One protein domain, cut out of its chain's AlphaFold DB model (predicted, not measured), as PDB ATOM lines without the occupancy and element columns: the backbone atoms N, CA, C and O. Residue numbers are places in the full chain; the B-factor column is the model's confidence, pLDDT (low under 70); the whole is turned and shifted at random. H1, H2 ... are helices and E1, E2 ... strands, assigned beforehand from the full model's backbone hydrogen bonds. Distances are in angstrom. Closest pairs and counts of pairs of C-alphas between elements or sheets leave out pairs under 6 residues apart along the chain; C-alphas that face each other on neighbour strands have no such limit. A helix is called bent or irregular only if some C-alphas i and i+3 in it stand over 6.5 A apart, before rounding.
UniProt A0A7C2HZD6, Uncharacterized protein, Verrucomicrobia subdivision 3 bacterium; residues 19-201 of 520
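AT A GLANCE: This is residues 19 to 201 of the 520 residues of an uncharacterized protein of Verrucomicrobia subdivision 3 bacterium (UniProt A0A7C2HZD6). A twisted sheet of five strands runs through the middle with helices on both faces: H2 packs on one face with H3 beside it, while H4 and H5 cover parts of the opposite face. H6 lies beyond one end of the sheet, its centre the farthest of any element from the mean of the C-alphas, 23.6 A. The printed part has 183 residues with six named helices and five named strands, in the order E1 H1 H2 E2 H3 H4 E3 H5 E4 E5 H6, class mixed; the mixed sheet runs E2 E1 E3 E4 E5. It is compact, with a radius of gyration of the C-alphas of 15.6 A and spans of 48 by 37 by 30 A.

IN THESE COORDINATES: The strands are E2, residues 58 to 64, E1, residues 19 to 25, E3, residues 121 to 128 and 22.7 A long, E4, residues 161 to 168 and 23.2 A, and E5, residues 171 to 178, which bends by 51 degrees at residue 174. E1 begins at C-alpha 19, (103.730, 121.687, 77.353). The helices are H1, residues 28 to 31, H2, residues 34 to 46, H3, residues 80 to 95 and 23.9 A, H4, residues 105 to 116, H5, residues 140 to 157 and 24.5 A, and H6, residues 190 to 200, ending at C-alpha 200, (117.701, 116.170, 54.568). H3 and H5 are irregular: C-alphas 81 and 84 are 7.4 A apart, C-alphas 149 and 152 7.1 A, and H5 has a kink of 48 degrees near residue 150.

HOW THE PARTS SIT: E1 is parallel to E2 (N 22 to O 60, 2.9 A) and to E3 (N 21 to O 123, 2.9 A). E3 and E4 are antiparallel, with N 124 and O 165 at 2.9 A; E4 and E5 form a hairpin, with N 164 and O 176 at 2.8 A. E1, H1, H2 and E2 make a strand-helix-strand unit, two parallel neighbour strands joined through helices, with a right-handed crossover. H2 runs along the strands at a height over the sheet of 9.6 A. H2 and H3 touch, closest at the C-alphas of Phe 45 and Gly 83, 5.8 A, at a shallow tilt of 14 degrees, opposite ways. H4 and H5 are on the same face, opposite to H2; the closest C-alphas of H4 and E3 are those of Ala 116 and Phe 122, 5.6 A, and H5 is over E5 at a height of 7.2 A. H1 only grazes the sheet. Every O i to N i+4 pair is within hydrogen-bond range in H2 and H6, against 10 of 12 in H3, 6 of 8 in H4 and 12 of 14 in H5; H1 is too short for such a pair.

THE WHOLE: The two C-alphas farthest apart are those of Asn 101 and Phe 201, 51.3 A. The printed part has no cut; the long links are H2 to E2, E2 to H3, E3 to H5 and E5 to H6. The mean pLDDT of the printed part is 92.2, and residues 181 and 201 are under 70.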
ATOM      1  N   ARG A  19     103.645 121.078  76.025       93.06
ATOM      2  CA  ARG A  19     103.730 121.687  77.353       93.06
ATOM      3  C   ARG A  19     105.190 121.850  77.754       93.06
ATOM      4  O   ARG A  19     105.921 120.876  77.931       93.06
ATOM      5  N   TRP A  20     105.601 123.097  77.912       96.06
ATOM      6  CA  TRP A  20     106.930 123.490  78.350       96.06
ATOM      7  C   TRP A  20     106.867 123.926  79.814       96.06
ATOM      8  O   TRP A  20     105.971 124.676  80.204       96.06
ATOM      9  N   LEU A  21     107.810 123.468  80.636       97.62
ATOM     10  CA  LEU A  21     107.921 123.851  82.041       97.62
ATOM     11  C   LEU A  21     109.314 124.408  82.327       97.62
ATOM     12  O   LEU A  21     110.300 123.678  82.298       97.62
ATOM     13  N   LEU A  22     109.376 125.692  82.664       98.06
ATOM     14  CA  LEU A  22     110.555 126.324  83.245       98.06
ATOM     15  C   LEU A  22     110.532 126.073  84.758       98.06
ATOM     16  O   LEU A  22     109.660 126.590  85.453       98.06
ATOM     17  N   ALA A  23     111.472 125.284  85.274       98.06
ATOM     18  CA  ALA A  23     111.621 125.051  86.707       98.06
ATOM     19  C   ALA A  23     112.864 125.773  87.227       98.06
ATOM     20  O   ALA A  23     113.971 125.544  86.742       98.06
ATOM     21  N   ILE A  24     112.687 126.667  88.196       98.00
ATOM     22  CA  ILE A  24     113.722 127.620  88.608       98.00
ATOM     23  C   ILE A  24     114.042 127.435  90.090       98.00
ATOM     24  O   ILE A  24     113.178 127.617  90.948       98.00
ATOM     25  N   GLU A  25     115.292 127.090  90.396       97.56
ATOM     26  CA  GLU A  25     115.755 126.936  91.775       97.56
ATOM     27  C   GLU A  25     115.788 128.310  92.469       97.56
ATOM     28  O   GLU A  25     116.551 129.198  92.096       97.56
ATOM     29  N   THR A  26     114.994 128.492  93.520       97.12
ATOM     30  CA  THR A  26     115.011 129.679  94.390       97.12
ATOM     31  C   THR A  26     115.775 129.404  95.686       97.12
ATOM     32  O   THR A  26     115.447 129.941  96.742       97.12
ATOM     33  N   SER A  27     116.810 128.556  95.625       96.44
ATOM     34  CA  SER A  27     117.612 128.186  96.795       96.44
ATOM     35  C   SER A  27     118.553 129.303  97.259       96.44
ATOM     36  O   SER A  27     118.973 130.156  96.469       96.44
ATOM     37  N   ARG A  28     119.018 129.243  98.516       95.88
ATOM     38  CA  ARG A  28     120.070 130.147  99.024       95.88
ATOM     39  C   ARG A  28     121.349 130.083  98.174       95.88
ATOM     40  O   ARG A  28     121.995 131.102  97.949       95.88
ATOM     41  N   SER A  29     121.712 128.900  97.675       93.25
ATOM     42  CA  SER A  29     122.865 128.701  96.784       93.25
ATOM     43  C   SER A  29     122.667 129.279  95.378       93.25
ATOM     44  O   SER A  29     123.654 129.580  94.699       93.25
ATOM     45  N   MET A  30     121.419 129.458  94.937       95.12
ATOM     46  CA  MET A  30     121.097 130.055  93.642       95.12
ATOM     47  C   MET A  30     121.076 131.596  93.686       95.12
ATOM     48  O   MET A  30     121.321 132.234  92.665       95.12
ATOM     49  N   ALA A  31     120.922 132.207  94.871       94.81
ATOM     50  CA  ALA A  31     120.933 133.666  95.061       94.81
ATOM     51  C   ALA A  31     122.136 134.363  94.390       94.81
ATOM     52  O   ALA A  31     121.981 135.326  93.642       94.81
ATOM     53  N   ALA A  32     123.344 133.823  94.592       93.38
ATOM     54  CA  ALA A  32     124.589 134.369  94.042       93.38
ATOM     55  C   ALA A  32     124.729 134.230  92.510       93.38
ATOM     56  O   ALA A  32     125.716 134.707  91.952       93.38
ATOM     57  N   ARG A  33     123.768 133.571  91.846       93.75
ATOM     58  CA  ARG A  33     123.723 133.292  90.401       93.75
ATOM     59  C   ARG A  33     122.552 133.984  89.686       93.75
ATOM     60  O   ARG A  33     122.354 133.775  88.491       93.75
ATOM     61  N   LYS A  34     121.769 134.802  90.401       93.38
ATOM     62  CA  LYS A  34     120.520 135.422  89.920       93.38
ATOM     63  C   LYS A  34     120.688 136.223  88.615       93.38
ATOM     64  O   LYS A  34     119.884 136.067  87.705       93.38
ATOM     65  N   ALA A  35     121.774 136.989  88.474       92.31
ATOM     66  CA  ALA A  35     122.084 137.704  87.227       92.31
ATOM     67  C   ALA A  35     122.333 136.756  86.034       92.31
ATOM     68  O   ALA A  35     121.884 137.021  84.922       92.31
ATOM     69  N   GLY A  36     122.995 135.618  86.274       92.44
ATOM     70  CA  GLY A  36     123.224 134.581  85.267       92.44
ATOM     71  C   GLY A  36     121.940 133.879  84.824       92.44
ATOM     72  O   GLY A  36     121.729 133.659  83.637       92.44
ATOM     73  N   LEU A  37     121.036 133.600  85.769       94.19
ATOM     74  CA  LEU A  37     119.678 133.120  85.486       94.19
ATOM     75  C   LEU A  37     118.891 134.107  84.613       94.19
ATOM     76  O   LEU A  37     118.235 133.692  83.663       94.19
ATOM     77  N   TYR A  38     118.960 135.402  84.919       94.88
ATOM     78  CA  TYR A  38     118.221 136.434  84.188       94.88
ATOM     79  C   TYR A  38     118.686 136.553  82.734       94.88
ATOM     80  O   TYR A  38     117.849 136.596  81.829       94.88
ATOM     81  N   GLU A  39     119.999 136.512  82.507       92.75
ATOM     82  CA  GLU A  39     120.592 136.470  81.170       92.75
ATOM     83  C   GLU A  39     120.264 135.162  80.430       92.75
ATOM     84  O   GLU A  39     119.870 135.195  79.267       92.75
ATOM     85  N   ALA A  40     120.332 134.012  81.108       93.44
ATOM     86  CA  ALA A  40     119.997 132.716  80.522       93.44
ATOM     87  C   ALA A  40     118.533 132.637  80.056       93.44
ATOM     88  O   ALA A  40     118.256 132.159  78.959       93.44
ATOM     89  N   LEU A  41     117.599 133.147  80.868       94.94
ATOM     90  CA  LEU A  41     116.187 133.264  80.499       94.94
ATOM     91  C   LEU A  41     116.007 134.201  79.299       94.94
ATOM     92  O   LEU A  41     115.290 133.854  78.364       94.94
ATOM     93  N   ARG A  42     116.689 135.357  79.290       93.69
ATOM     94  CA  ARG A  42     116.648 136.313  78.174       93.69
ATOM     95  C   ARG A  42     117.102 135.661  76.867       93.69
ATOM     96  O   ARG A  42     116.376 135.740  75.882       93.69
ATOM     97  N   GLN A  43     118.249 134.981  76.869       92.12
ATOM     98  CA  GLN A  43     118.788 134.276  75.701       92.12
ATOM     99  C   GLN A  43     117.862 133.148  75.223       92.12
ATOM    100  O   GLN A  43     117.559 133.068  74.035       92.12
ATOM    101  N   LEU A  44     117.373 132.311  76.146       93.31
ATOM    102  CA  LEU A  44     116.492 131.179  75.844       93.31
ATOM    103  C   LEU A  44     115.185 131.626  75.168       93.31
ATOM    104  O   LEU A  44     114.766 131.044  74.169       93.31
ATOM    105  N   PHE A  45     114.546 132.669  75.695       94.12
ATOM    106  CA  PHE A  45     113.327 133.221  75.105       94.12
ATOM    107  C   PHE A  45     113.594 133.991  73.803       94.12
ATOM    108  O   PHE A  45     112.785 133.898  72.883       94.12
ATOM    109  N   GLN A  46     114.726 134.696  73.680       91.44
ATOM    110  CA  GLN A  46     115.113 135.363  72.428       91.44
ATOM    111  C   GLN A  46     115.396 134.379  71.287       91.44
ATOM    112  O   GLN A  46     115.093 134.698  70.142       91.44
ATOM    113  N   SER A  47     115.922 133.182  71.572       90.56
ATOM    114  CA  SER A  47     116.081 132.137  70.551       90.56
ATOM    115  C   SER A  47     114.782 131.391  70.231       90.56
ATOM    116  O   SER A  47     114.809 130.485  69.403       90.56
ATOM    117  N   GLY A  48     113.655 131.707  70.884       91.75
ATOM    118  CA  GLY A  48     112.419 130.930  70.752       91.75
ATOM    119  C   GLY A  48     112.608 129.467  71.162       91.75
ATOM    120  O   GLY A  48     112.043 128.577  70.527       91.75
ATOM    121  N   PHE A  49     113.440 129.216  72.181       92.56
ATOM    122  CA  PHE A  49     113.847 127.881  72.632       92.56
ATOM    123  C   PHE A  49     114.519 127.082  71.493       92.56
ATOM    124  O   PHE A  49     114.038 126.021  71.097       92.56
ATOM    125  N   ASP A  50     115.618 127.615  70.939       89.62
ATOM    126  CA  ASP A  50     116.300 127.102  69.729       89.62
ATOM    127  C   ASP A  50     115.350 126.966  68.515       89.62
ATOM    128  O   ASP A  50     115.392 125.996  67.761       89.62
ATOM    129  N   GLY A  51     114.435 127.924  68.352       90.38
ATOM    130  CA  GLY A  51     113.393 127.922  67.323       90.38
ATOM    131  C   GLY A  51     112.311 126.853  67.510       90.38
ATOM    132  O   GLY A  51     111.437 126.721  66.654       90.38
ATOM    133  N   ARG A  52     112.343 126.073  68.602       91.31
ATOM    134  CA  ARG A  52     111.412 124.957  68.813       91.31
ATOM    135  C   ARG A  52     110.070 125.368  69.407       91.31
ATOM    136  O   ARG A  52     109.148 124.561  69.310       91.31
ATOM    137  N   LEU A  53     109.913 126.552  70.007       91.94
ATOM    138  CA  LEU A  53     108.602 127.036  70.467       91.94
ATOM    139  C   LEU A  53     107.720 127.453  69.281       91.94
ATOM    140  O   LEU A  53     108.059 128.370  68.531       91.94
ATOM    141  N   ARG A  54     106.550 126.822  69.145       91.31
ATOM    142  CA  ARG A  54     105.568 127.133  68.090       91.31
ATOM    143  C   ARG A  54     104.465 128.054  68.631       91.31
ATOM    144  O   ARG A  54     104.134 127.946  69.813       91.31
ATOM    145  N   PRO A  55     103.895 128.976  67.831       92.81
ATOM    146  CA  PRO A  55     102.779 129.808  68.280       92.81
ATOM    147  C   PRO A  55     101.627 128.945  68.817       92.81
ATOM    148  O   PRO A  55     101.202 128.003  68.152       92.81
ATOM    149  N   GLY A  56     101.152 129.247  70.026       91.88
ATOM    150  CA  GLY A  56     100.176 128.427  70.753       91.88
ATOM    151  C   GLY A  56     100.766 127.440  71.774       91.88
ATOM    152  O   GLY A  56     100.026 126.982  72.644       91.88
ATOM    153  N   ASP A  57     102.075 127.153  71.743       92.69
ATOM    154  CA  ASP A  57     102.736 126.310  72.753       92.69
ATOM    155  C   ASP A  57     102.536 126.890  74.169       92.69
ATOM    156  O   ASP A  57     102.578 128.105  74.379       92.69
ATOM    157  N   SER A  58     102.328 126.023  75.164       93.69
ATOM    158  CA  SER A  58     102.032 126.444  76.542       93.69
ATOM    159  C   SER A  58     103.275 126.396  77.425       93.69
ATOM    160  O   SER A  58     103.909 125.346  77.541       93.69
ATOM    161  N   ILE A  59     103.596 127.511  78.085       96.56
ATOM    162  CA  ILE A  59     104.777 127.681  78.940       96.56
ATOM    163  C   ILE A  59     104.339 127.921  80.387       96.56
ATOM    164  O   ILE A  59     103.834 128.989  80.744       96.56
ATOM    165  N   GLY A  60     104.554 126.919  81.237       96.88
ATOM    166  CA  GLY A  60     104.452 127.036  82.689       96.88
ATOM    167  C   GLY A  60     105.782 127.452  83.318       96.88
ATOM    168  O   GLY A  60     106.853 127.128  82.803       96.88
ATOM    169  N   VAL A  61     105.714 128.127  84.468       98.06
ATOM    170  CA  VAL A  61     106.879 128.411  85.316       98.06
ATOM    171  C   VAL A  61     106.595 127.924  86.732       98.06
ATOM    172  O   VAL A  61     105.590 128.313  87.328       98.06
ATOM    173  N   TRP A  62     107.489 127.101  87.276       98.19
ATOM    174  CA  TRP A  62     107.528 126.726  88.690       98.19
ATOM    175  C   TRP A  62     108.824 127.240  89.322       98.19
ATOM    176  O   TRP A  62     109.886 127.216  88.700       98.19
ATOM    177  N   THR A  63     108.753 127.653  90.582       98.00
ATOM    178  CA  THR A  63     109.939 127.925  91.413       98.00
ATOM    179  C   THR A  63     110.043 126.871  92.496       98.00
ATOM    180  O   THR A  63     109.014 126.433  93.002       98.00
ATOM    181  N   PHE A  64     111.248 126.463  92.880       97.19
ATOM    182  CA  PHE A  64     111.416 125.474  93.943       97.19
ATOM    183  C   PHE A  64     112.608 125.786  94.848       97.19
ATOM    184  O   PHE A  64     113.673 126.193  94.387       97.19
ATOM    185  N   ASP A  65     112.429 125.571  96.146       94.94
ATOM    186  CA  ASP A  65     113.516 125.512  97.118       94.94
ATOM    187  C   ASP A  65     113.472 124.151  97.834       94.94
ATOM    188  O   ASP A  65     113.681 123.130  97.181       94.94
ATOM    189  N   ARG A  66     113.144 124.105  99.128       93.81
ATOM    190  CA  ARG A  66     112.761 122.885  99.840       93.81
ATOM    191  C   ARG A  66     111.424 122.338  99.328       93.81
ATOM    192  O   ARG A  66     111.197 121.136  99.398       93.81
ATOM    193  N   GLU A  67     110.548 123.219  98.852       94.81
ATOM    194  CA  GLU A  67     109.215 122.895  98.340       94.81
ATOM    195  C   GLU A  67     109.076 123.335  96.875       94.81
ATOM    196  O   GLU A  67     109.854 124.152  96.383       94.81
ATOM    197  N   VAL A  68     108.085 122.787  96.164       97.00
ATOM    198  CA  VAL A  68     107.814 123.100  94.751       97.00
ATOM    199  C   VAL A  68     106.594 124.013  94.657       97.00
ATOM    200  O   VAL A  68     105.466 123.603  94.928       97.00
ATOM    201  N   TYR A  69     106.816 125.254  94.242       96.94
ATOM    202  CA  TYR A  69     105.791 126.285  94.132       96.94
ATOM    203  C   TYR A  69     105.241 126.357  92.705       96.94
ATOM    204  O   TYR A  69     105.901 126.829  91.774       96.94
ATOM    205  N   THR A  70     104.003 125.894  92.545       96.19
ATOM    206  CA  THR A  70     103.291 125.819  91.263       96.19
ATOM    207  C   THR A  70     102.231 126.922  91.152       96.19
ATOM    208  O   THR A  70     101.794 127.483  92.156       96.19
ATOM    209  N   GLY A  71     101.841 127.295  89.928       93.25
ATOM    210  CA  GLY A  71     100.734 128.233  89.659       93.25
ATOM    211  C   GLY A  71     100.943 129.700  90.074       93.25
ATOM    212  O   GLY A  71     100.125 130.543  89.723       93.25
ATOM    213  N   GLN A  72     102.027 130.032  90.783       95.31
ATOM    214  CA  GLN A  72     102.313 131.397  91.252       95.31
ATOM    215  C   GLN A  72     102.672 132.373  90.119       95.31
ATOM    216  O   GLN A  72     102.515 133.583  90.282       95.31
ATOM    217  N   PHE A  73     103.158 131.859  88.989       96.56
ATOM    218  CA  PHE A  73     103.307 132.601  87.741       96.56
ATOM    219  C   PHE A  73     102.198 132.149  86.777       96.56
ATOM    220  O   PHE A  73     102.007 130.938  86.623       96.56
ATOM    221  N   PRO A  74     101.459 133.070  86.133       96.06
ATOM    222  CA  PRO A  74     100.369 132.696  85.240       96.06
ATOM    223  C   PRO A  74     100.900 131.947  84.013       96.06
ATOM    224  O   PRO A  74     101.908 132.347  83.424       96.06
ATOM    225  N   LEU A  75     100.200 130.881  83.613       96.19
ATOM    226  CA  LEU A  75     100.509 130.102  82.410       96.19
ATOM    227  C   LEU A  75     100.562 131.027  81.184       96.19
ATOM    228  O   LEU A  75      99.647 131.823  80.973       96.19
ATOM    229  N   GLN A  76     101.627 130.930  80.391       96.25
ATOM    230  CA  GLN A  76     101.805 131.739  79.185       96.25
ATOM    231  C   GLN A  76     101.517 130.913  77.932       96.25
ATOM    232  O   GLN A  76     101.908 129.751  77.843       96.25
ATOM    233  N   THR A  77     100.893 131.538  76.938       95.06
ATOM    234  CA  THR A  77     100.806 131.011  75.571       95.06
ATOM    235  C   THR A  77     101.880 131.683  74.726       95.06
ATOM    236  O   THR A  77     101.997 132.913  74.738       95.06
ATOM    237  N   TRP A  78     102.673 130.898  74.002       95.19
ATOM    238  CA  TRP A  78     103.746 131.427  73.174       95.19
ATOM    239  C   TRP A  78     103.227 132.134  71.921       95.19
ATOM    240  O   TRP A  78     102.390 131.608  71.186       95.19
ATOM    241  N   ALA A  79     103.817 133.293  71.652       93.81
ATOM    242  CA  ALA A  79     103.924 133.898  70.332       93.81
ATOM    243  C   ALA A  79     105.250 134.691  70.305       93.81
ATOM    244  O   ALA A  79     105.598 135.263  71.348       93.81
ATOM    245  N   PRO A  80     106.009 134.726  69.191       93.00
ATOM    246  CA  PRO A  80     107.337 135.351  69.144       93.00
ATOM    247  C   PRO A  80     107.356 136.802  69.648       93.00
ATOM    248  O   PRO A  80     108.241 137.202  70.403       93.00
ATOM    249  N   GLU A  81     106.314 137.562  69.318       93.62
ATOM    250  CA  GLU A  81     106.130 138.982  69.641       93.62
ATOM    251  C   GLU A  81     105.925 139.209  71.148       93.62
ATOM    252  O   GLU A  81     106.127 140.308  71.661       93.62
ATOM    253  N   ARG A  82     105.528 138.161  71.884       93.19
ATOM    254  CA  ARG A  82     105.300 138.194  73.336       93.19
ATOM    255  C   ARG A  82     106.534 137.782  74.137       93.19
ATOM    256  O   ARG A  82     106.524 137.942  75.357       93.19
ATOM    257  N   GLY A  83     107.588 137.271  73.495       93.88
ATOM    258  CA  GLY A  83     108.733 136.674  74.188       93.88
ATOM    259  C   GLY A  83     109.443 137.621  75.153       93.88
ATOM    260  O   GLY A  83     109.690 137.257  76.301       93.88
ATOM    261  N   GLU A  84     109.691 138.866  74.742       94.81
ATOM    262  CA  GLU A  84     110.331 139.860  75.614       94.81
ATOM    263  C   GLU A  84     109.437 140.250  76.806       94.81
ATOM    264  O   GLU A  84     109.918 140.383  77.932       94.81
ATOM    265  N   ALA A  85     108.119 140.356  76.593       96.50
ATOM    266  CA  ALA A  85     107.159 140.637  77.657       96.50
ATOM    267  C   ALA A  85     107.086 139.492  78.684       96.50
ATOM    268  O   ALA A  85     107.042 139.752  79.888       96.50
ATOM    269  N   ILE A  86     107.145 138.233  78.227       96.81
ATOM    270  CA  ILE A  86     107.202 137.048  79.096       96.81
ATOM    271  C   ILE A  86     108.490 137.057  79.936       96.81
ATOM    272  O   ILE A  86     108.411 136.869  81.151       96.81
ATOM    273  N   VAL A  87     109.655 137.340  79.334       95.94
ATOM    274  CA  VAL A  87     110.934 137.486  80.065       95.94
ATOM    275  C   VAL A  87     110.840 138.581  81.120       95.94
ATOM    276  O   VAL A  87     111.204 138.352  82.272       95.94
ATOM    277  N   ARG A  88     110.325 139.759  80.749       96.94
ATOM    278  CA  ARG A  88     110.218 140.921  81.640       96.94
ATOM    279  C   ARG A  88     109.309 140.626  82.838       96.94
ATOM    280  O   ARG A  88     109.702 140.867  83.976       96.94
ATOM    281  N   GLN A  89     108.142 140.023  82.598       97.12
ATOM    282  CA  GLN A  89     107.225 139.580  83.653       97.12
ATOM    283  C   GLN A  89     107.870 138.513  84.554       97.12
ATOM    284  O   GLN A  89     107.675 138.532  85.768       97.12
ATOM    285  N   LEU A  90     108.649 137.590  83.978       96.94
ATOM    286  CA  LEU A  90     109.351 136.539  84.714       96.94
ATOM    287  C   LEU A  90     110.488 137.092  85.586       96.94
ATOM    288  O   LEU A  90     110.623 136.667  86.730       96.94
ATOM    289  N   HIS A  91     111.259 138.072  85.106       96.31
ATOM    290  CA  HIS A  91     112.250 138.791  85.919       96.31
ATOM    291  C   HIS A  91     111.575 139.486  87.107       96.31
ATOM    292  O   HIS A  91     111.930 139.206  88.248       96.31
ATOM    293  N   SER A  92     110.529 140.290  86.873       96.88
ATOM    294  CA  SER A  92     109.790 140.954  87.958       96.88
ATOM    295  C   SER A  92     109.177 139.963  88.956       96.88
ATOM    296  O   SER A  92     109.213 140.197  90.162       96.88
ATOM    297  N   PHE A  93     108.665 138.820  88.487       97.25
ATOM    298  CA  PHE A  93     108.193 137.742  89.359       97.25
ATOM    299  C   PHE A  93     109.324 137.165  90.224       97.25
ATOM    300  O   PHE A  93     109.143 137.020  91.432       97.25
ATOM    301  N   LEU A  94     110.494 136.875  89.647       96.69
ATOM    302  CA  LEU A  94     111.662 136.356  90.372       96.69
ATOM    303  C   LEU A  94     112.306 137.397  91.307       96.69
ATOM    304  O   LEU A  94     112.962 137.018  92.280       96.69
ATOM    305  N   ASP A  95     112.080 138.694  91.088       95.75
ATOM    306  CA  ASP A  95     112.461 139.745  92.035       95.75
ATOM    307  C   ASP A  95     111.587 139.768  93.294       95.75
ATOM    308  O   ASP A  95     112.095 140.102  94.363       95.75
ATOM    309  N   THR A  96     110.338 139.292  93.228       94.94
ATOM    310  CA  THR A  96     109.501 139.083  94.429       94.94
ATOM    311  C   THR A  96     109.869 137.829  95.238       94.94
ATOM    312  O   THR A  96     109.294 137.598  96.302       94.94
ATOM    313  N   ARG A  97     110.804 136.993  94.759       94.44
ATOM    314  CA  ARG A  97     111.174 135.721  95.403       94.44
ATOM    315  C   ARG A  97     112.428 135.868  96.262       94.44
ATOM    316  O   ARG A  97     113.511 136.178  95.765       94.44
ATOM    317  N   THR A  98     112.301 135.553  97.548       93.38
ATOM    318  CA  THR A  98     113.446 135.350  98.444       93.38
ATOM    319  C   THR A  98     114.182 134.070  98.052       93.38
ATOM    320  O   THR A  98     113.579 133.002  98.007       93.38
ATOM    321  N   PHE A  99     115.489 134.161  97.805       95.69
ATOM    322  CA  PHE A  99     116.325 132.994  97.516       95.69
ATOM    323  C   PHE A  99     116.837 132.379  98.831       95.69
ATOM    324  O   PHE A  99     117.731 132.922  99.483       95.69
ATOM    325  N   GLN A 100     116.240 131.265  99.253       94.06
ATOM    326  CA  GLN A 100     116.333 130.725 100.617       94.06
ATOM    327  C   GLN A 100     116.341 129.188 100.631       94.06
ATOM    328  O   GLN A 100     116.213 128.566  99.591       94.06
ATOM    329  N   ASN A 101     116.510 128.553 101.796       95.12
ATOM    330  CA  ASN A 101     116.539 127.085 101.924       95.12
ATOM    331  C   ASN A 101     117.572 126.390 100.989       95.12
ATOM    332  O   ASN A 101     118.537 127.007 100.529       95.12
ATOM    333  N   VAL A 102     117.400 125.082 100.774       91.69
ATOM    334  CA  VAL A 102     118.190 124.211  99.884       91.69
ATOM    335  C   VAL A 102     117.225 123.615  98.862       91.69
ATOM    336  O   VAL A 102     116.099 123.310  99.242       91.69
ATOM    337  N   GLY A 103     117.651 123.465  97.603       90.25
ATOM    338  CA  GLY A 103     116.841 122.849  96.546       90.25
ATOM    339  C   GLY A 103     116.423 121.401  96.850       90.25
ATOM    340  O   GLY A 103     117.113 120.699  97.591       90.25
ATOM    341  N   GLN A 104     115.289 120.987  96.275       91.56
ATOM    342  CA  GLN A 104     114.809 119.604  96.184       91.56
ATOM    343  C   GLN A 104     114.314 119.295  94.762       91.56
ATOM    344  O   GLN A 104     113.115 119.245  94.469       91.56
ATOM    345  N   VAL A 105     115.273 119.082  93.866       94.88
ATOM    346  CA  VAL A 105     115.085 118.634  92.484       94.88
ATOM    347  C   VAL A 105     114.362 117.283  92.433       94.88
ATOM    348  O   VAL A 105     113.541 117.085  91.542       94.88
ATOM    349  N   ALA A 106     114.574 116.381  93.400       93.31
ATOM    350  CA  ALA A 106     113.834 115.115  93.467       93.31
ATOM    351  C   ALA A 106     112.303 115.324  93.528       93.31
ATOM    352  O   ALA A 106     111.561 114.765  92.718       93.31
ATOM    353  N   THR A 107     111.829 116.194  94.426       93.81
ATOM    354  CA  THR A 107     110.399 116.528  94.581       93.81
ATOM    355  C   THR A 107     109.838 117.194  93.320       93.81
ATOM    356  O   THR A 107     108.729 116.878  92.885       93.81
ATOM    357  N   LEU A 108     110.624 118.074  92.688       95.88
ATOM    358  CA  LEU A 108     110.290 118.684  91.400       95.88
ATOM    359  C   LEU A 108     110.103 117.631  90.297       95.88
ATOM    360  O   LEU A 108     109.116 117.695  89.562       95.88
ATOM    361  N   LEU A 109     111.029 116.676  90.168       95.62
ATOM    362  CA  LEU A 109     110.999 115.658  89.115       95.62
ATOM    363  C   LEU A 109     109.765 114.761  89.236       95.62
ATOM    364  O   LEU A 109     109.052 114.598  88.248       95.62
ATOM    365  N   SER A 110     109.431 114.282  90.440       94.31
ATOM    366  CA  SER A 110     108.215 113.482  90.669       94.31
ATOM    367  C   SER A 110     106.911 114.246  90.390       94.31
ATOM    368  O   SER A 110     105.893 113.636  90.060       94.31
ATOM    369  N   MET A 111     106.905 115.580  90.503       95.12
ATOM    370  CA  MET A 111     105.758 116.410  90.106       95.12
ATOM    371  C   MET A 111     105.731 116.692  88.595       95.12
ATOM    372  O   MET A 111     104.658 116.694  87.992       95.12
ATOM    373  N   ALA A 112     106.889 116.891  87.964       95.19
ATOM    374  CA  ALA A 112     107.000 117.076  86.517       95.19
ATOM    375  C   ALA A 112     106.646 115.790  85.744       95.19
ATOM    376  O   ALA A 112     105.974 115.850  84.716       95.19
ATOM    377  N   GLU A 113     107.003 114.621  86.276       94.25
ATOM    378  CA  GLU A 113     106.637 113.305  85.744       94.25
ATOM    379  C   GLU A 113     105.110 113.090  85.712       94.25
ATOM    380  O   GLU A 113     104.579 112.517  84.760       94.25
ATOM    381  N   GLN A 114     104.359 113.615  86.689       93.31
ATOM    382  CA  GLN A 114     102.888 113.576  86.662       93.31
ATOM    383  C   GLN A 114     102.285 114.420  85.528       93.31
ATOM    384  O   GLN A 114     101.186 114.116  85.061       93.31
ATOM    385  N   ILE A 115     102.989 115.462  85.067       92.06
ATOM    386  CA  ILE A 115     102.600 116.238  83.881       92.06
ATOM    387  C   ILE A 115     103.025 115.507  82.609       92.06
ATOM    388  O   ILE A 115     102.210 115.398  81.690       92.06
ATOM    389  N   ALA A 116     104.241 114.956  82.561       92.69
ATOM    390  CA  ALA A 116     104.713 114.141  81.444       92.69
ATOM    391  C   ALA A 116     103.727 112.999  81.136       92.69
ATOM    392  O   ALA A 116     103.263 112.878  80.007       92.69
ATOM    393  N   ASN A 117     103.305 112.243  82.156       91.88
ATOM    394  CA  ASN A 117     102.326 111.150  82.046       91.88
ATOM    395  C   ASN A 117     100.916 111.578  81.583       91.88
ATOM    396  O   ASN A 117     100.085 110.727  81.276       91.88
ATOM    397  N   ARG A 118     100.626 112.884  81.523       90.38
ATOM    398  CA  ARG A 118      99.356 113.458  81.039       90.38
ATOM    399  C   ARG A 118      99.532 114.311  79.778       90.38
ATOM    400  O   ARG A 118      98.640 115.094  79.443       90.38
ATOM    401  N   SER A 119     100.682 114.213  79.112       88.38
ATOM    402  CA  SER A 119     101.069 115.052  77.973       88.38
ATOM    403  C   SER A 119     101.668 114.192  76.862       88.38
ATOM    404  O   SER A 119     102.522 113.345  77.116       88.38
ATOM    405  N   ALA A 120     101.252 114.412  75.614       87.94
ATOM    406  CA  ALA A 120     101.802 113.660  74.484       87.94
ATOM    407  C   ALA A 120     103.257 114.065  74.176       87.94
ATOM    408  O   ALA A 120     104.077 113.199  73.865       87.94
ATOM    409  N   SER A 121     103.581 115.353  74.350       90.69
ATOM    410  CA  SER A 121     104.940 115.900  74.356       90.69
ATOM    411  C   SER A 121     105.090 116.905  75.504       90.69
ATOM    412  O   SER A 121     104.248 117.785  75.693       90.69
ATOM    413  N   PHE A 122     106.154 116.763  76.289       95.00
ATOM    414  CA  PHE A 122     106.471 117.611  77.435       95.00
ATOM    415  C   PHE A 122     107.964 117.946  77.448       95.00
ATOM    416  O   PHE A 122     108.804 117.161  77.001       95.00
ATOM    417  N   THR A 123     108.343 119.124  77.937       96.94
ATOM    418  CA  THR A 123     109.758 119.477  78.121       96.94
ATOM    419  C   THR A 123     109.954 120.310  79.374       96.94
ATOM    420  O   THR A 123     109.437 121.419  79.487       96.94
ATOM    421  N   LEU A 124     110.740 119.764  80.296       97.50
ATOM    422  CA  LEU A 124     111.214 120.427  81.500       97.50
ATOM    423  C   LEU A 124     112.559 121.097  81.196       97.50
ATOM    424  O   LEU A 124     113.483 120.445  80.716       97.50
ATOM    425  N   ILE A 125     112.670 122.389  81.492       97.44
ATOM    426  CA  ILE A 125     113.916 123.158  81.458       97.44
ATOM    427  C   ILE A 125     114.194 123.621  82.889       97.44
ATOM    428  O   ILE A 125     113.532 124.515  83.416       97.44
ATOM    429  N   LEU A 126     115.156 122.964  83.527       97.38
ATOM    430  CA  LEU A 126     115.552 123.162  84.911       97.38
ATOM    431  C   LEU A 126     116.750 124.112  84.998       97.38
ATOM    432  O   LEU A 126     117.826 123.798  84.496       97.38
ATOM    433  N   PHE A 127     116.583 125.233  85.696       96.56
ATOM    434  CA  PHE A 127     117.661 126.139  86.090       96.56
ATOM    435  C   PHE A 127     118.042 125.862  87.543       96.56
ATOM    436  O   PHE A 127     117.257 126.144  88.450       96.56
ATOM    437  N   CYS A 128     119.237 125.316  87.771       95.25
ATOM    438  CA  CYS A 128     119.673 124.874  89.095       95.25
ATOM    439  C   CYS A 128     121.153 125.177  89.386       95.25
ATOM    440  O   CYS A 128     121.895 125.730  88.573       95.25
ATOM    441  N   THR A 129     121.599 124.829  90.588       92.81
ATOM    442  CA  THR A 129     122.952 125.071  91.104       92.81
ATOM    443  C   THR A 129     123.927 123.918  90.870       92.81
ATOM    444  O   THR A 129     125.116 124.082  91.155       92.81
ATOM    445  N   GLY A 130     123.445 122.760  90.396       88.50
ATOM    446  CA  GLY A 130     124.240 121.534  90.249       88.50
ATOM    447  C   GLY A 130     124.728 120.936  91.578       88.50
ATOM    448  O   GLY A 130     125.728 120.210  91.603       88.50
ATOM    449  N   GLY A 131     124.093 121.303  92.698       84.56
ATOM    450  CA  GLY A 131     124.433 120.811  94.038       84.56
ATOM    451  C   GLY A 131     123.823 119.446  94.366       84.56
ATOM    452  O   GLY A 131     124.502 118.606  94.953       84.56
ATOM    453  N   GLU A 132     122.575 119.232  93.955       86.94
ATOM    454  CA  GLU A 132     121.801 117.998  94.123       86.94
ATOM    455  C   GLU A 132     121.911 117.111  92.871       86.94
ATOM    456  O   GLU A 132     122.079 117.619  91.759       86.94
ATOM    457  N   SER A 133     121.823 115.791  93.044       86.88
ATOM    458  CA  SER A 133     121.784 114.841  91.926       86.88
ATOM    459  C   SER A 133     120.374 114.727  91.352       86.88
ATOM    460  O   SER A 133     119.410 114.598  92.103       86.88
ATOM    461  N   ILE A 134     120.262 114.683  90.023       91.50
ATOM    462  CA  ILE A 134     119.052 114.180  89.364       91.50
ATOM    463  C   ILE A 134     118.968 112.664  89.575       91.50
ATOM    464  O   ILE A 134     119.985 111.968  89.515       91.50
ATOM    465  N   ALA A 135     117.760 112.189  89.868       91.00
ATOM    466  CA  ALA A 135     117.435 110.792  90.105       91.00
ATOM    467  C   ALA A 135     116.043 110.479  89.532       91.00
ATOM    468  O   ALA A 135     115.148 111.323  89.598       91.00
ATOM    469  N   GLY A 136     115.848 109.263  89.018       88.19
ATOM    470  CA  GLY A 136     114.573 108.810  88.449       88.19
ATOM    471  C   GLY A 136     114.433 109.046  86.943       88.19
ATOM    472  O   GLY A 136     113.337 108.911  86.402       88.19
ATOM    473  N   THR A 137     115.519 109.379  86.241       93.75
ATOM    474  CA  THR A 137     115.547 109.500  84.778       93.75
ATOM    475  C   THR A 137     116.455 108.426  84.158       93.75
ATOM    476  O   THR A 137     117.401 107.966  84.796       93.75
ATOM    477  N   PRO A 138     116.276 108.066  82.872       95.38
ATOM    478  CA  PRO A 138     117.246 107.232  82.147       95.38
ATOM    479  C   PRO A 138     118.649 107.862  82.024       95.38
ATOM    480  O   PRO A 138     119.579 107.214  81.544       95.38
ATOM    481  N   PHE A 139     118.804 109.127  82.429       96.62
ATOM    482  CA  PHE A 139     119.957 109.983  82.161       96.62
ATOM    483  C   PHE A 139     120.691 110.428  83.440       96.62
ATOM    484  O   PHE A 139     121.614 111.235  83.361       96.62
ATOM    485  N   ASP A 140     120.334 109.880  84.610       95.69
ATOM    486  CA  ASP A 140     120.860 110.291  85.924       95.69
ATOM    487  C   ASP A 140     122.401 110.337  85.967       95.69
ATOM    488  O   ASP A 140     122.993 111.342  86.370       95.69
ATOM    489  N   ARG A 141     123.068 109.271  85.493       96.06
ATOM    490  CA  ARG A 141     124.540 109.186  85.438       96.06
ATOM    491  C   ARG A 141     125.176 110.217  84.490       96.06
ATOM    492  O   ARG A 141     125.990 110.996  84.984       96.06
ATOM    493  N   PRO A 142     124.861 110.262  83.178       96.25
ATOM    494  CA  PRO A 142     125.506 111.220  82.279       96.25
ATOM    495  C   PRO A 142     125.177 112.682  82.621       96.25
ATOM    496  O   PRO A 142     126.034 113.548  82.451       96.25
ATOM    497  N   ILE A 143     123.995 112.973  83.185       95.94
ATOM    498  CA  ILE A 143     123.695 114.300  83.743       95.94
ATOM    499  C   ILE A 143     124.630 114.608  84.918       95.94
ATOM    500  O   ILE A 143     125.245 115.673  84.940       95.94
ATOM    501  N   TYR A 144     124.776 113.692  85.881       94.88
ATOM    502  CA  TYR A 144     125.682 113.883  87.018       94.88
ATOM    503  C   TYR A 144     127.139 114.094  86.574       94.88
ATOM    504  O   TYR A 144     127.817 114.969  87.110       94.88
ATOM    505  N   GLU A 145     127.609 113.341  85.579       94.88
ATOM    506  CA  GLU A 145     128.958 113.465  85.014       94.88
ATOM    507  C   GLU A 145     129.166 114.834  84.345       94.88
ATOM    508  O   GLU A 145     130.084 115.558  84.731       94.88
ATOM    509  N   ALA A 146     128.260 115.265  83.459       93.62
ATOM    510  CA  ALA A 146     128.322 116.592  82.841       93.62
ATOM    511  C   ALA A 146     128.307 117.726  83.888       93.62
ATOM    512  O   ALA A 146     129.157 118.622  83.874       93.62
ATOM    513  N   VAL A 147     127.387 117.668  84.857       93.00
ATOM    514  CA  VAL A 147     127.262 118.682  85.919       93.00
ATOM    515  C   VAL A 147     128.492 118.714  86.833       93.00
ATOM    516  O   VAL A 147     128.909 119.802  87.246       93.00
ATOM    517  N   ARG A 148     129.095 117.555  87.133       92.69
ATOM    518  CA  ARG A 148     130.350 117.435  87.894       92.69
ATOM    519  C   ARG A 148     131.498 118.121  87.161       92.69
ATOM    520  O   ARG A 148     132.222 118.894  87.786       92.69
ATOM    521  N   ASP A 149     131.645 117.880  85.865       91.00
ATOM    522  CA  ASP A 149     132.790 118.367  85.089       91.00
ATOM    523  C   ASP A 149     132.700 119.889  84.855       91.00
ATOM    524  O   ASP A 149     133.701 120.606  84.888       91.00
ATOM    525  N   MET A 150     131.478 120.425  84.782       87.94
ATOM    526  CA  MET A 150     131.193 121.864  84.733       87.94
ATOM    527  C   MET A 150     131.309 122.581  86.102       87.94
ATOM    528  O   MET A 150     131.333 123.815  86.159       87.94
ATOM    529  N   ARG A 151     131.395 121.850  87.226       86.00
ATOM    530  CA  ARG A 151     131.281 122.388  88.603       86.00
ATOM    531  C   ARG A 151     132.357 123.418  88.973       86.00
ATOM    532  O   ARG A 151     132.103 124.305  89.792       86.00
ATOM    533  N   SER A 152     133.549 123.327  88.385       83.81
ATOM    534  CA  SER A 152     134.639 124.297  88.573       83.81
ATOM    535  C   SER A 152     134.301 125.658  87.944       83.81
ATOM    536  O   SER A 152     134.390 126.693  88.609       83.81
ATOM    537  N   ALA A 153     133.821 125.653  86.697       82.19
ATOM    538  CA  ALA A 153     133.375 126.841  85.975       82.19
ATOM    539  C   ALA A 153     132.173 127.504  86.666       82.19
ATOM    540  O   ALA A 153     132.216 128.702  86.947       82.19
ATOM    541  N   GLN A 154     131.154 126.723  87.046       82.12
ATOM    542  CA  GLN A 154     129.967 127.211  87.765       82.12
ATOM    543  C   GLN A 154     130.323 127.970  89.056       82.12
ATOM    544  O   GLN A 154     129.733 129.012  89.344       82.12
ATOM    545  N   ARG A 155     131.299 127.472  89.836       83.19
ATOM    546  CA  ARG A 155     131.764 128.123  91.076       83.19
ATOM    547  C   ARG A 155     132.472 129.456  90.815       83.19
ATOM    548  O   ARG A 155     132.286 130.387  91.593       83.19
ATOM    549  N   ARG A 156     133.254 129.554  89.733       86.19
ATOM    550  CA  ARG A 156     134.009 130.767  89.368       86.19
ATOM    551  C   ARG A 156     133.129 131.839  88.719       86.19
ATOM    552  O   ARG A 156     133.204 132.998  89.105       86.19
ATOM    553  N   ILE A 157     132.311 131.452  87.742       86.06
ATOM    554  CA  ILE A 157     131.533 132.368  86.885       86.06
ATOM    555  C   ILE A 157     130.146 132.670  87.498       86.06
ATOM    556  O   ILE A 157     129.474 133.605  87.080       86.06
ATOM    557  N   ARG A 158     129.721 131.907  88.520       89.81
ATOM    558  CA  ARG A 158     128.422 132.042  89.212       89.81
ATOM    559  C   ARG A 158     127.216 131.982  88.265       89.81
ATOM    560  O   ARG A 158     126.244 132.714  88.426       89.81
ATOM    561  N   GLN A 159     127.265 131.069  87.304       91.12
ATOM    562  CA  GLN A 159     126.158 130.790  86.390       91.12
ATOM    563  C   GLN A 159     125.280 129.634  86.911       91.12
ATOM    564  O   GLN A 159     125.774 128.798  87.685       91.12
ATOM    565  N   PRO A 160     123.987 129.571  86.528       93.94
ATOM    566  CA  PRO A 160     123.188 128.357  86.661       93.94
ATOM    567  C   PRO A 160     123.748 127.219  85.805       93.94
ATOM    568  O   PRO A 160     124.380 127.433  84.770       93.94
ATOM    569  N   VAL A 161     123.415 126.002  86.215       94.19
ATOM    570  CA  VAL A 161     123.280 124.861  85.314       94.19
ATOM    571  C   VAL A 161     121.903 124.951  84.668       94.19
ATOM    572  O   VAL A 161     120.926 125.245  85.361       94.19
ATOM    573  N   ILE A 162     121.814 124.675  83.371       95.75
ATOM    574  CA  ILE A 162     120.542 124.451  82.687       95.75
ATOM    575  C   ILE A 162     120.491 122.981  82.278       95.75
ATOM    576  O   ILE A 162     121.400 122.498  81.604       95.75
ATOM    577  N   ILE A 163     119.450 122.268  82.698       96.25
ATOM    578  CA  ILE A 163     119.219 120.864  82.352       96.25
ATOM    579  C   ILE A 163     117.874 120.776  81.637       96.25
ATOM    580  O   ILE A 163     116.851 121.188  82.176       96.25
ATOM    581  N   VAL A 164     117.875 120.248  80.419       97.25
ATOM    582  CA  VAL A 164     116.668 120.009  79.627       97.25
ATOM    583  C   VAL A 164     116.342 118.524  79.698       97.25
ATOM    584  O   VAL A 164     117.213 117.693  79.457       97.25
ATOM    585  N   LEU A 165     115.091 118.193  80.005       97.31
ATOM    586  CA  LEU A 165     114.551 116.836  79.983       97.31
ATOM    587  C   LEU A 165     113.305 116.823  79.092       97.31
ATOM    588  O   LEU A 165     112.314 117.501  79.380       97.31
ATOM    589  N   ARG A 166     113.352 116.061  77.997       95.94
ATOM    590  CA  ARG A 166     112.241 115.897  77.054       95.94
ATOM    591  C   ARG A 166     111.514 114.591  77.346       95.94
ATOM    592  O   ARG A 166     112.145 113.540  77.464       95.94
ATOM    593  N   ALA A 167     110.189 114.664  77.448       94.94
ATOM    594  CA  ALA A 167     109.330 113.503  77.601       94.94
ATOM    595  C   ALA A 167     108.303 113.399  76.473       94.94
ATOM    596  O   ALA A 167     107.730 114.395  76.030       94.94
ATOM    597  N   GLU A 168     108.053 112.170  76.043       92.69
ATOM    598  CA  GLU A 168     107.082 111.815  75.013       92.69
ATOM    599  C   GLU A 168     106.265 110.618  75.516       92.69
ATOM    600  O   GLU A 168     106.809 109.689  76.114       92.69
ATOM    601  N   GLN A 169     104.938 110.694  75.370       88.56
ATOM    602  CA  GLN A 169     103.979 109.689  75.865       88.56
ATOM    603  C   GLN A 169     104.250 109.220  77.316       88.56
ATOM    604  O   GLN A 169     104.223 108.028  77.623       88.56
ATOM    605  N   GLY A 170     104.540 110.167  78.217       87.56
ATOM    606  CA  GLY A 170     104.810 109.899  79.635       87.56
ATOM    607  C   GLY A 170     106.241 109.509  80.009       87.56
ATOM    608  O   GLY A 170     106.551 109.478  81.195       87.56
ATOM    609  N   ARG A 171     107.134 109.256  79.046       91.88
ATOM    610  CA  ARG A 171     108.500 108.773  79.314       91.88
ATOM    611  C   ARG A 171     109.548 109.812  78.955       91.88
ATOM    612  O   ARG A 171     109.448 110.436  77.906       91.88
ATOM    613  N   TRP A 172     110.582 109.956  79.782       94.56
ATOM    614  CA  TRP A 172     111.784 110.718  79.431       94.56
ATOM    615  C   TRP A 172     112.515 110.025  78.270       94.56
ATOM    616  O   TRP A 172     112.872 108.853  78.390       94.56
ATOM    617  N   VAL A 173     112.716 110.733  77.155       95.31
ATOM    618  CA  VAL A 173     113.280 110.180  75.904       95.31
ATOM    619  C   VAL A 173     114.579 110.844  75.458       95.31
ATOM    620  O   VAL A 173     115.341 110.224  74.725       95.31
ATOM    621  N   ASP A 174     114.848 112.078  75.889       95.56
ATOM    622  CA  ASP A 174     116.049 112.824  75.496       95.56
ATOM    623  C   ASP A 174     116.413 113.879  76.560       95.56
ATOM    624  O   ASP A 174     115.556 114.288  77.357       95.56
ATOM    625  N   TYR A 175     117.667 114.332  76.586       96.81
ATOM    626  CA  TYR A 175     118.167 115.297  77.572       96.81
ATOM    627  C   TYR A 175     119.281 116.196  77.019       96.81
ATOM    628  O   TYR A 175     119.955 115.864  76.050       96.81
ATOM    629  N   ALA A 176     119.515 117.329  77.682       96.00
ATOM    630  CA  ALA A 176     120.705 118.150  77.467       96.00
ATOM    631  C   ALA A 176     121.154 118.831  78.765       96.00
ATOM    632  O   ALA A 176     120.345 119.091  79.656       96.00
ATOM    633  N   VAL A 177     122.443 119.162  78.860       95.06
ATOM    634  CA  VAL A 177     123.029 119.923  79.975       95.06
ATOM    635  C   VAL A 177     123.859 121.071  79.400       95.06
ATOM    636  O   VAL A 177     124.617 120.875  78.454       95.06
ATOM    637  N   GLY A 178     123.718 122.273  79.957       91.69
ATOM    638  CA  GLY A 178     124.427 123.471  79.506       91.69
ATOM    639  C   GLY A 178     124.655 124.492  80.619       91.69
ATOM    640  O   GLY A 178     124.143 124.362  81.732       91.69
ATOM    641  N   GLN A 179     125.459 125.514  80.324       86.44
ATOM    642  CA  GLN A 179     125.699 126.657  81.208       86.44
ATOM    643  C   GLN A 179     125.903 127.931  80.369       86.44
ATOM    644  O   GLN A 179     126.641 127.879  79.380       86.44
ATOM    645  N   PRO A 180     125.321 129.077  80.767       82.38
ATOM    646  CA  PRO A 180     125.600 130.359  80.128       82.38
ATOM    647  C   PRO A 180     127.108 130.686  80.125       82.38
ATOM    648  O   PRO A 180     127.819 130.309  81.062       82.38
ATOM    649  N   PRO A 181     127.617 131.407  79.109       69.62
ATOM    650  CA  PRO A 181     126.878 132.056  78.020       69.62
ATOM    651  C   PRO A 181     126.548 131.132  76.834       69.62
ATOM    652  O   PRO A 181     126.031 131.603  75.827       69.62
ATOM    653  N   TRP A 182     126.870 129.838  76.907       70.12
ATOM    654  CA  TRP A 182     126.623 128.908  75.807       70.12
ATOM    655  C   TRP A 182     125.150 128.467  75.804       70.12
ATOM    656  O   TRP A 182     124.650 128.044  76.854       70.12
ATOM    657  N   PRO A 183     124.440 128.534  74.661       70.38
ATOM    658  CA  PRO A 183     123.047 128.111  74.591       70.38
ATOM    659  C   PRO A 183     122.945 126.605  74.845       70.38
ATOM    660  O   PRO A 183     123.609 125.807  74.178       70.38
ATOM    661  N   VAL A 184     122.106 126.205  75.805       84.94
ATOM    662  CA  VAL A 184     121.771 124.789  75.991       84.94
ATOM    663  C   VAL A 184     120.956 124.326  74.788       84.94
ATOM    664  O   VAL A 184     119.920 124.913  74.484       84.94
ATOM    665  N   ARG A 185     121.429 123.289  74.093       89.56
ATOM    666  CA  ARG A 185     120.723 122.752  72.929       89.56
ATOM    667  C   ARG A 185     119.483 122.001  73.377       89.56
ATOM    668  O   ARG A 185     119.597 121.011  74.093       89.56
ATOM    669  N   ILE A 186     118.306 122.452  72.960       92.50
ATOM    670  CA  ILE A 186     117.057 121.750  73.281       92.50
ATOM    671  C   ILE A 186     116.908 120.552  72.327       92.50
ATOM    672  O   ILE A 186     116.908 120.761  71.107       92.50
ATOM    673  N   PRO A 187     116.762 119.310  72.837       91.81
ATOM    674  CA  PRO A 187     116.609 118.133  71.986       91.81
ATOM    675  C   PRO A 187     115.365 118.203  71.096       91.81
ATOM    676  O   PRO A 187     114.345 118.775  71.484       91.81
ATOM    677  N   ALA A 188     115.417 117.598  69.909       88.94
ATOM    678  CA  ALA A 188     114.262 117.481  69.019       88.94
ATOM    679  C   ALA A 188     113.162 116.587  69.623       88.94
ATOM    680  O   ALA A 188     113.444 115.719  70.448       88.94
ATOM    681  N   THR A 189     111.896 116.794  69.239       86.25
ATOM    682  CA  THR A 189     110.893 115.724  69.411       86.25
ATOM    683  C   THR A 189     111.197 114.586  68.440       86.25
ATOM    684  O   THR A 189     111.889 114.796  67.443       86.25
ATOM    685  N   SER A 190     110.658 113.389  68.665       84.06
ATOM    686  CA  SER A 190     110.815 112.294  67.696       84.06
ATOM    687  C   SER A 190     110.245 112.658  66.318       84.06
ATOM    688  O   SER A 190     110.873 112.352  65.309       84.06
ATOM    689  N   ILE A 191     109.143 113.418  66.285       84.00
ATOM    690  CA  ILE A 191     108.533 113.950  65.053       84.00
ATOM    691  C   ILE A 191     109.421 115.022  64.399       84.00
ATOM    692  O   ILE A 191     109.615 114.990  63.190       84.00
ATOM    693  N   GLU A 192     110.005 115.949  65.168       85.25
ATOM    694  CA  GLU A 192     110.950 116.942  64.626       85.25
ATOM    695  C   GLU A 192     112.197 116.258  64.052       85.25
ATOM    696  O   GLU A 192     112.633 116.612  62.963       85.25
ATOM    697  N   ARG A 193     112.723 115.233  64.736       87.38
ATOM    698  CA  ARG A 193     113.880 114.446  64.284       87.38
ATOM    699  C   ARG A 193     113.569 113.660  63.000       87.38
ATOM    700  O   ARG A 193     114.429 113.547  62.136       87.38
ATOM    701  N   GLN A 194     112.344 113.144  62.858       84.88
ATOM    702  CA  GLN A 194     111.860 112.508  61.625       84.88
ATOM    703  C   GLN A 194     111.744 113.521  60.478       84.88
ATOM    704  O   GLN A 194     112.294 113.281  59.411       84.88
ATOM    705  N   GLN A 195     111.128 114.684  60.713       84.94
ATOM    706  CA  GLN A 195     110.991 115.748  59.710       84.94
ATOM    707  C   GLN A 195     112.346 116.317  59.259       84.94
ATOM    708  O   GLN A 195     112.527 116.629  58.084       84.94
ATOM    709  N   GLU A 196     113.318 116.431  60.166       84.12
ATOM    710  CA  GLU A 196     114.687 116.870  59.866       84.12
ATOM    711  C   GLU A 196     115.421 115.853  58.971       84.12
ATOM    712  O   GLU A 196     116.070 116.236  57.994       84.12
ATOM    713  N   LEU A 197     115.233 114.550  59.222       85.25
ATOM    714  CA  LEU A 197     115.716 113.474  58.351       85.25
ATOM    715  C   LEU A 197     115.004 113.472  56.988       85.25
ATOM    716  O   LEU A 197     115.681 113.429  55.967       85.25
ATOM    717  N   GLU A 198     113.675 113.577  56.943       82.38
ATOM    718  CA  GLU A 198     112.890 113.623  55.696       82.38
ATOM    719  C   GLU A 198     113.175 114.874  54.853       82.38
ATOM    720  O   GLU A 198     113.095 114.818  53.630       82.38
ATOM    721  N   THR A 199     113.555 115.992  55.476       77.00
ATOM    722  CA  THR A 199     113.979 117.208  54.759       77.00
ATOM    723  C   THR A 199     115.405 117.066  54.218       77.00
ATOM    724  O   THR A 199     115.690 117.501  53.104       77.00
ATOM    725  N   THR A 200     116.301 116.418  54.972       74.00
ATOM    726  CA  THR A 200     117.701 116.170  54.568       74.00
ATOM    727  C   THR A 200     117.811 115.087  53.487       74.00
ATOM    728  O   THR A 200     118.641 115.187  52.588       74.00
ATOM    729  N   PHE A 201     116.948 114.071  53.552       62.19
ATOM    730  CA  PHE A 201     116.817 112.975  52.587       62.19
ATOM    731  C   PHE A 201     115.523 113.093  51.766       62.19
ATOM    732  O   PHE A 201     114.913 112.083  51.407       62.19
TER     733      PHE A 201